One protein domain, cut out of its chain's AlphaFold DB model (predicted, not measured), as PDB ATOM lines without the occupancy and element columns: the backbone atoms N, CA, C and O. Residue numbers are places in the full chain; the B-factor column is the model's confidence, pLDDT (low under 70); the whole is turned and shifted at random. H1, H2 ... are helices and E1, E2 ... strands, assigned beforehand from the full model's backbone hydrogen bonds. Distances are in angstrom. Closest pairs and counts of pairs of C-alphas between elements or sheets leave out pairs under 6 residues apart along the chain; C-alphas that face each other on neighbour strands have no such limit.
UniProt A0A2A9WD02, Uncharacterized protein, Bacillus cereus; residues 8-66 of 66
ATOM      1  N   SER A   8     270.884 322.501 319.194       88.25
ATOM      2  CA  SER A   8     271.747 323.559 318.671       88.25
ATOM      3  C   SER A   8     272.200 324.503 319.774       88.25
ATOM      4  O   SER A   8     271.424 324.797 320.684       88.25
ATOM      5  N   PHE A   9     273.409 325.035 319.633       92.25
ATOM      6  CA  PHE A   9     273.956 326.103 320.460       92.25
ATOM      7  C   PHE A   9     274.245 327.340 319.609       92.25
ATOM      8  O   PHE A   9     274.623 327.230 318.439       92.25
ATOM      9  N   LEU A  10     274.117 328.522 320.211       95.12
ATOM     10  CA  LEU A  10     274.766 329.714 319.675       95.12
ATOM     11  C   LEU A  10     276.224 329.708 320.137       95.12
ATOM     12  O   LEU A  10     276.496 329.471 321.312       95.12
ATOM     13  N   ASP A  11     277.155 330.007 319.234       95.38
ATOM     14  CA  ASP A  11     278.596 330.018 319.533       95.38
ATOM     15  C   ASP A  11     278.940 330.919 320.732       95.38
ATOM     16  O   ASP A  11     279.699 330.529 321.611       95.38
ATOM     17  N   LYS A  12     278.284 332.084 320.827       94.69
ATOM     18  CA  LYS A  12     278.473 333.052 321.921       94.69
ATOM     19  C   LYS A  12     278.080 332.530 323.309       94.69
ATOM     20  O   LYS A  12     278.492 333.121 324.304       94.69
ATOM     21  N   ASP A  13     277.263 331.479 323.369       95.31
ATOM     22  CA  ASP A  13     276.795 330.883 324.624       95.31
ATOM     23  C   ASP A  13     277.716 329.731 325.073       95.31
ATOM     24  O   ASP A  13     277.523 329.156 326.146       95.31
ATOM     25  N   LEU A  14     278.732 329.394 324.270       94.44
ATOM     26  CA  LEU A  14     279.718 328.362 324.563       94.44
ATOM     27  C   LEU A  14     281.072 328.971 324.959       94.44
ATOM     28  O   LEU A  14     281.442 330.055 324.502       94.44
ATOM     29  N   PRO A  15     281.871 328.273 325.786       96.50
ATOM     30  CA  PRO A  15     283.241 328.685 326.052       96.50
ATOM     31  C   PRO A  15     284.087 328.697 324.777       96.50
ATOM     32  O   PRO A  15     284.023 327.778 323.962       96.50
ATOM     33  N   SER A  16     284.966 329.691 324.655       94.62
ATOM     34  CA  SER A  16     285.919 329.781 323.540       94.62
ATOM     35  C   SER A  16     286.991 328.683 323.570       94.62
ATOM     36  O   SER A  16     287.556 328.333 322.535       94.62
ATOM     37  N   ASN A  17     287.279 328.115 324.747       96.62
ATOM     38  CA  ASN A  17     288.184 326.980 324.873       96.62
ATOM     39  C   ASN A  17     287.503 325.705 324.356       96.62
ATOM     40  O   ASN A  17     286.565 325.201 324.975       96.62
ATOM     41  N   GLN A  18     288.033 325.160 323.261       94.19
ATOM     42  CA  GLN A  18     287.502 323.970 322.599       94.19
ATOM     43  C   GLN A  18     287.368 322.760 323.530       94.19
ATOM     44  O   GLN A  18     286.329 322.114 323.520       94.19
ATOM     45  N   SER A  19     288.360 322.475 324.377       96.31
ATOM     46  CA  SER A  19     288.299 321.303 325.261       96.31
ATOM     47  C   SER A  19     287.158 321.409 326.274       96.31
ATOM     48  O   SER A  19     286.484 320.419 326.546       96.31
ATOM     49  N   ILE A  20     286.929 322.607 326.820       96.19
ATOM     50  CA  ILE A  20     285.847 322.856 327.785       96.19
ATOM     51  C   ILE A  20     284.491 322.819 327.074       96.19
ATOM     52  O   ILE A  20     283.530 322.245 327.583       96.19
ATOM     53  N   ARG A  21     284.411 323.411 325.882       95.81
ATOM     54  CA  ARG A  21     283.208 323.389 325.050       95.81
ATOM     55  C   ARG A  21     282.785 321.961 324.718       95.81
ATOM     56  O   ARG A  21     281.620 321.615 324.897       95.81
ATOM     57  N   ASP A  22     283.723 321.144 324.259       94.00
ATOM     58  CA  ASP A  22     283.450 319.770 323.854       94.00
ATOM     59  C   ASP A  22     282.986 318.937 325.068       94.00
ATOM     60  O   ASP A  22     282.024 318.177 324.960       94.00
ATOM     61  N   GLU A  23     283.566 319.155 326.257       93.75
ATOM     62  CA  GLU A  23     283.101 318.530 327.507       93.75
ATOM     63  C   GLU A  23     281.653 318.921 327.857       93.75
ATOM     64  O   GLU A  23     280.849 318.059 328.224       93.75
ATOM     65  N   ILE A  24     281.295 320.202 327.724       92.25
ATOM     66  CA  ILE A  24     279.927 320.684 327.976       92.25
ATOM     67  C   ILE A  24     278.939 320.049 326.998       92.25
ATOM     68  O   ILE A  24     277.886 319.576 327.422       92.25
ATOM     69  N   ILE A  25     279.273 320.008 325.707       91.75
ATOM     70  CA  ILE A  25     278.408 319.418 324.676       91.75
ATOM     71  C   ILE A  25     278.202 317.926 324.944       91.75
ATOM     72  O   ILE A  25     277.069 317.446 324.904       91.75
ATOM     73  N   LEU A  26     279.273 317.197 325.265       90.06
ATOM     74  CA  LEU A  26     279.191 315.774 325.596       90.06
ATOM     75  C   LEU A  26     278.287 315.530 326.808       90.06
ATOM     76  O   LEU A  26     277.427 314.649 326.757       90.06
ATOM     77  N   LYS A  27     278.419 316.339 327.866       88.88
ATOM     78  CA  LYS A  27     277.528 316.264 329.034       88.88
ATOM     79  C   LYS A  27     276.084 316.614 328.682       88.88
ATOM     80  O   LYS A  27     275.183 315.901 329.098       88.88
ATOM     81  N   ALA A  28     275.852 317.651 327.877       86.88
ATOM     82  CA  ALA A  28     274.509 318.044 327.445       86.88
ATOM     83  C   ALA A  28     273.812 316.953 326.609       86.88
ATOM     84  O   ALA A  28     272.590 316.806 326.667       86.88
ATOM     85  N   LEU A  29     274.581 316.163 325.856       87.06
ATOM     86  CA  LEU A  29     274.086 314.993 325.129       87.06
ATOM     87  C   LEU A  29     273.912 313.749 326.014       87.06
ATOM     88  O   LEU A  29     273.360 312.758 325.544       87.06
ATOM     89  N   GLY A  30     274.344 313.781 327.277       84.88
ATOM     90  CA  GLY A  30     274.272 312.639 328.191       84.88
ATOM     91  C   GLY A  30     275.324 311.563 327.916       84.88
ATOM     92  O   GLY A  30     275.127 310.393 328.262       84.88
ATOM     93  N   ALA A  31     276.442 311.933 327.283       77.81
ATOM     94  CA  ALA A  31     277.537 311.013 327.000       77.81
ATOM     95  C   ALA A  31     278.075 310.380 328.295       77.81
ATOM     96  O   ALA A  31     278.278 311.050 329.305       77.81
ATOM     97  N   GLY A  32     278.316 309.067 328.262       74.19
ATOM     98  CA  GLY A  32     278.763 308.302 329.430       74.19
ATOM     99  C   GLY A  32     277.635 307.785 330.329       74.19
ATOM    100  O   GLY A  32     277.902 306.954 331.198       74.19
ATOM    101  N   ASN A  33     276.374 308.176 330.098       70.06
ATOM    102  CA  ASN A  33     275.230 307.548 330.757       70.06
ATOM    103  C   ASN A  33     274.703 306.370 329.926       70.06
ATOM    104  O   ASN A  33     274.062 306.553 328.892       70.06
ATOM    105  N   ALA A  34     274.907 305.150 330.427       64.50
ATOM    106  CA  ALA A  34     274.484 303.909 329.771       64.50
ATOM    107  C   ALA A  34     272.974 303.824 329.472       64.50
ATOM    108  O   ALA A  34     272.559 303.024 328.638       64.50
ATOM    109  N   ARG A  35     272.145 304.618 330.159       71.44
ATOM    110  CA  ARG A  35     270.689 304.633 329.969       71.44
ATOM    111  C   ARG A  35     270.217 305.710 328.990       71.44
ATOM    112  O   ARG A  35     269.056 305.662 328.606       71.44
ATOM    113  N   GLY A  36     271.070 306.668 328.609       66.50
ATOM    114  CA  GLY A  36     270.693 307.769 327.713       66.50
ATOM    115  C   GLY A  36     269.572 308.669 328.255       66.50
ATOM    116  O   GLY A  36     268.811 309.219 327.475       66.50
ATOM    117  N   VAL A  37     269.424 308.768 329.584       76.69
ATOM    118  CA  VAL A  37     268.326 309.515 330.241       76.69
ATOM    119  C   VAL A  37     268.756 310.845 330.855       76.69
ATOM    120  O   VAL A  37     267.913 311.593 331.335       76.69
ATOM    121  N   ASP A  38     270.058 311.123 330.887       80.06
ATOM    122  CA  ASP A  38     270.628 312.305 331.547       80.06
ATOM    123  C   ASP A  38     271.265 313.239 330.518       80.06
ATOM    124  O   ASP A  38     272.450 313.552 330.567       80.06
ATOM    125  N   GLY A  39     270.484 313.586 329.502       79.44
ATOM    126  CA  GLY A  39     270.912 314.433 328.401       79.44
ATOM    127  C   GLY A  39     269.848 314.533 327.318       79.44
ATOM    128  O   GLY A  39     268.815 313.871 327.371       79.44
ATOM    129  N   MET A  40     270.107 315.381 326.327       81.31
ATOM    130  CA  MET A  40     269.222 315.560 325.169       81.31
ATOM    131  C   MET A  40     269.477 314.541 324.050       81.31
ATOM    132  O   MET A  40     268.722 314.506 323.078       81.31
ATOM    133  N   GLY A  41     270.566 313.771 324.148       75.25
ATOM    134  CA  GLY A  41     270.905 312.712 323.205       75.25
ATOM    135  C   GLY A  41     270.123 311.428 323.476       75.25
ATOM    136  O   GLY A  41     269.559 311.237 324.551       75.25
ATOM    137  N   THR A  42     270.110 310.526 322.499       73.69
ATOM    138  CA  THR A  42     269.551 309.176 322.653       73.69
ATOM    139  C   THR A  42     270.652 308.123 322.491       73.69
ATOM    140  O   THR A  42     271.823 308.444 322.306       73.69
ATOM    141  N   LEU A  43     270.313 306.835 322.548       73.81
ATOM    142  CA  LEU A  43     271.272 305.761 322.258       73.81
ATOM    143  C   LEU A  43     271.525 305.559 320.746       73.81
ATOM    144  O   LEU A  43     272.310 304.689 320.376       73.81
ATOM    145  N   ASP A  44     270.897 306.357 319.875       78.00
ATOM    146  CA  ASP A  44     271.090 306.327 318.423       78.00
ATOM    147  C   ASP A  44     272.074 307.427 317.945       78.00
ATOM    148  O   ASP A  44     271.790 308.624 318.068       78.00
ATOM    149  N   PRO A  45     273.215 307.067 317.319       75.75
ATOM    150  CA  PRO A  45     274.174 308.026 316.759       75.75
ATOM    151  C   PRO A  45     273.598 309.023 315.738       75.75
ATOM    152  O   PRO A  45     274.175 310.098 315.522       75.75
ATOM    153  N   LEU A  46     272.495 308.690 315.060       80.44
ATOM    154  CA  LEU A  46     271.864 309.594 314.094       80.44
ATOM    155  C   LEU A  46     271.085 310.730 314.760       80.44
ATOM    156  O   LEU A  46     270.960 311.793 314.147       80.44
ATOM    157  N   SER A  47     270.644 310.544 316.004       74.94
ATOM    158  CA  SER A  47     269.991 311.581 316.814       74.94
ATOM    159  C   SER A  47     270.946 312.291 317.783       74.94
ATOM    160  O   SER A  47     270.587 313.316 318.353       74.94
ATOM    161  N   ASN A  48     272.200 311.838 317.887       81.75
ATOM    162  CA  ASN A  48     273.260 312.495 318.662       81.75
ATOM    163  C   ASN A  48     274.077 313.468 317.808       81.75
ATOM    164  O   ASN A  48     275.272 313.273 317.574       81.75
ATOM    165  N   LYS A  49     273.417 314.507 317.299       86.75
ATOM    166  CA  LYS A  49     274.063 315.569 316.517       86.75
ATOM    167  C   LYS A  49     273.683 316.923 317.082       86.75
ATOM    168  O   LYS A  49     272.537 317.133 317.473       86.75
ATOM    169  N   ILE A  50     274.646 317.835 317.078       90.50
ATOM    170  CA  ILE A  50     274.418 319.229 317.435       90.50
ATOM    171  C   ILE A  50     274.866 320.136 316.296       90.50
ATOM    172  O   ILE A  50     275.686 319.737 315.471       90.50
ATOM    173  N   ALA A  51     274.327 321.346 316.283       93.25
ATOM    174  CA  ALA A  51     274.817 322.447 315.470       93.25
ATOM    175  C   ALA A  51     275.331 323.567 316.375       93.25
ATOM    176  O   ALA A  51     274.653 323.929 317.341       93.25
ATOM    177  N   ILE A  52     276.474 324.153 316.044       94.88
ATOM    178  CA  ILE A  52     276.951 325.412 316.615       94.88
ATOM    179  C   ILE A  52     276.793 326.488 315.545       94.88
ATOM    180  O   ILE A  52     277.300 326.354 314.432       94.88
ATOM    181  N   ILE A  53     276.050 327.544 315.877       96.31
ATOM    182  CA  ILE A  53     275.655 328.580 314.918       96.31
ATOM    183  C   ILE A  53     276.162 329.943 315.387       96.31
ATOM    184  O   ILE A  53     276.005 330.312 316.555       96.31
ATOM    185  N   ARG A  54     276.716 330.730 314.460       96.44
ATOM    186  CA  ARG A  54     277.049 332.146 314.684       96.44
ATOM    187  C   ARG A  54     276.789 332.994 313.448       96.44
ATOM    188  O   ARG A  54     276.753 332.476 312.337       96.44
ATOM    189  N   ALA A  55     276.650 334.305 313.646       96.81
ATOM    190  CA  ALA A  55     276.691 335.253 312.538       96.81
ATOM    191  C   ALA A  55     278.059 335.159 311.845       96.81
ATOM    192  O   ALA A  55     279.094 335.164 312.524       96.81
ATOM    193  N   SER A  56     278.055 335.045 310.517       96.69
ATOM    194  CA  SER A  56     279.304 334.939 309.768       96.69
ATOM    195  C   SER A  56     280.033 336.276 309.741       96.69
ATOM    196  O   SER A  56     279.437 337.353 309.731       96.69
ATOM    197  N   THR A  57     281.357 336.201 309.700       96.06
ATOM    198  CA  THR A  57     282.224 337.354 309.423       96.06
ATOM    199  C   THR A  57     282.610 337.439 307.945       96.06
ATOM    200  O   THR A  57     283.360 338.334 307.557       96.06
ATOM    201  N   THR A  58     282.140 336.503 307.117       97.25
ATOM    202  CA  THR A  58     282.484 336.409 305.696       97.25
ATOM    203  C   THR A  58     281.519 337.255 304.857       97.25
ATOM    204  O   THR A  58     280.308 337.062 304.963       97.25
ATOM    205  N   PRO A  59     282.002 338.176 303.995       97.56
ATOM    206  CA  PRO A  59     281.126 338.988 303.153       97.56
ATOM    207  C   PRO A  59     280.196 338.136 302.280       97.56
ATOM    208  O   PRO A  59     280.650 337.239 301.573       97.56
ATOM    209  N   GLY A  60     278.898 338.443 302.316       97.25
ATOM    210  CA  GLY A  60     277.873 337.724 301.554       97.25
ATOM    211  C   GLY A  60     277.427 336.391 302.161       97.25
ATOM    212  O   GLY A  60     276.599 335.721 301.550       97.25
ATOM    213  N   ILE A  61     277.941 336.008 303.334       97.75
ATOM    214  CA  ILE A  61     277.480 334.846 304.099       97.75
ATOM    215  C   ILE A  61     276.779 335.336 305.364       97.75
ATOM    216  O   ILE A  61     277.311 336.171 306.088       97.75
ATOM    217  N   ASP A  62     275.596 334.793 305.648       97.00
ATOM    218  CA  ASP A  62     274.815 335.207 306.817       97.00
ATOM    219  C   ASP A  62     275.250 334.476 308.098       97.00
ATOM    220  O   ASP A  62     275.323 335.069 309.178       97.00
ATOM    221  N   ILE A  63     275.558 333.178 307.992       96.75
ATOM    222  CA  ILE A  63     275.818 332.303 309.140       96.75
ATOM    223  C   ILE A  63     277.015 331.385 308.917       96.75
ATOM    224  O   ILE A  63     277.221 330.876 307.817       96.75
ATOM    225  N   ASP A  64     277.744 331.117 309.996       96.44
ATOM    226  CA  ASP A  64     278.672 329.994 310.071       96.44
ATOM    227  C   ASP A  64     278.022 328.856 310.870       96.44
ATOM    228  O   ASP A  64     277.355 329.091 311.885       96.44
ATOM    229  N   TYR A  65     278.225 327.627 310.393       94.62
ATOM    230  CA  TYR A  65     277.657 326.397 310.942       94.62
ATOM    231  C   TYR A  65     278.778 325.380 311.171       94.62
ATOM    232  O   TYR A  65     279.547 325.094 310.250       94.62
ATOM    233  N   THR A  66     278.886 324.844 312.386       90.81
ATOM    234  CA  THR A  66     279.868 323.813 312.766       90.81
ATOM    235  C   THR A  66     279.199 322.681 313.527       90.81
ATOM    236  O   THR A  66     278.307 322.971 314.356       90.81
TER     237      THR A  66
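Overview. This is residues 8 to 66 of the 66 residues of an uncharacterized protein of Bacillus cereus (UniProt A0A2A9WD02). Little regular structure is present: a small staggered sheet of three strands, one helix off the sheet, and a long loop, residues 29 to 49, at the end opposite the E2 to E3 turn. The printed part has 59 residues with E1, H1, E2, E3 in chain order; the sheet, E1 E2 E3, is mixed. The class is mixed, helices and strands, with 23 residues in named elements. The whole is loose, radius of gyration of the C-alphas 13.5 A, and only just elongated, 45 by 23 by 13 A.

Along the chain. E1, residues 8 to 10, begins at C-alpha 8 (271.747, 323.559, 318.671). H1, residues 18 to 28, is 15.1 A long. E2, residues 50 to 55, is 16.9 A long. E3, residues 63 to 65, ends at C-alpha 65 (277.657, 326.397, 310.942).

Arrangement. E1 and E2 are parallel, 29 degrees, with N 9 and O 51 2.8 A apart. E2 and E3, a hairpin, are antiparallel, 155 degrees, with N 64 and O 54 2.9 A apart. E1, H1, E2 form a strand-helix-strand unit, two parallel neighbour strands with a helix between, its crossover right-handed. H1 is not on the sheet; its O i to N i+4 pairs are within hydrogen-bond range.

Size, cuts and confidence. The C-alphas farthest apart, Arg 35 and Pro 59, are 44.8 A apart. The printed part has no cut; the H1 to E2 link is long. Residues 34 and 36 have pLDDT under 70.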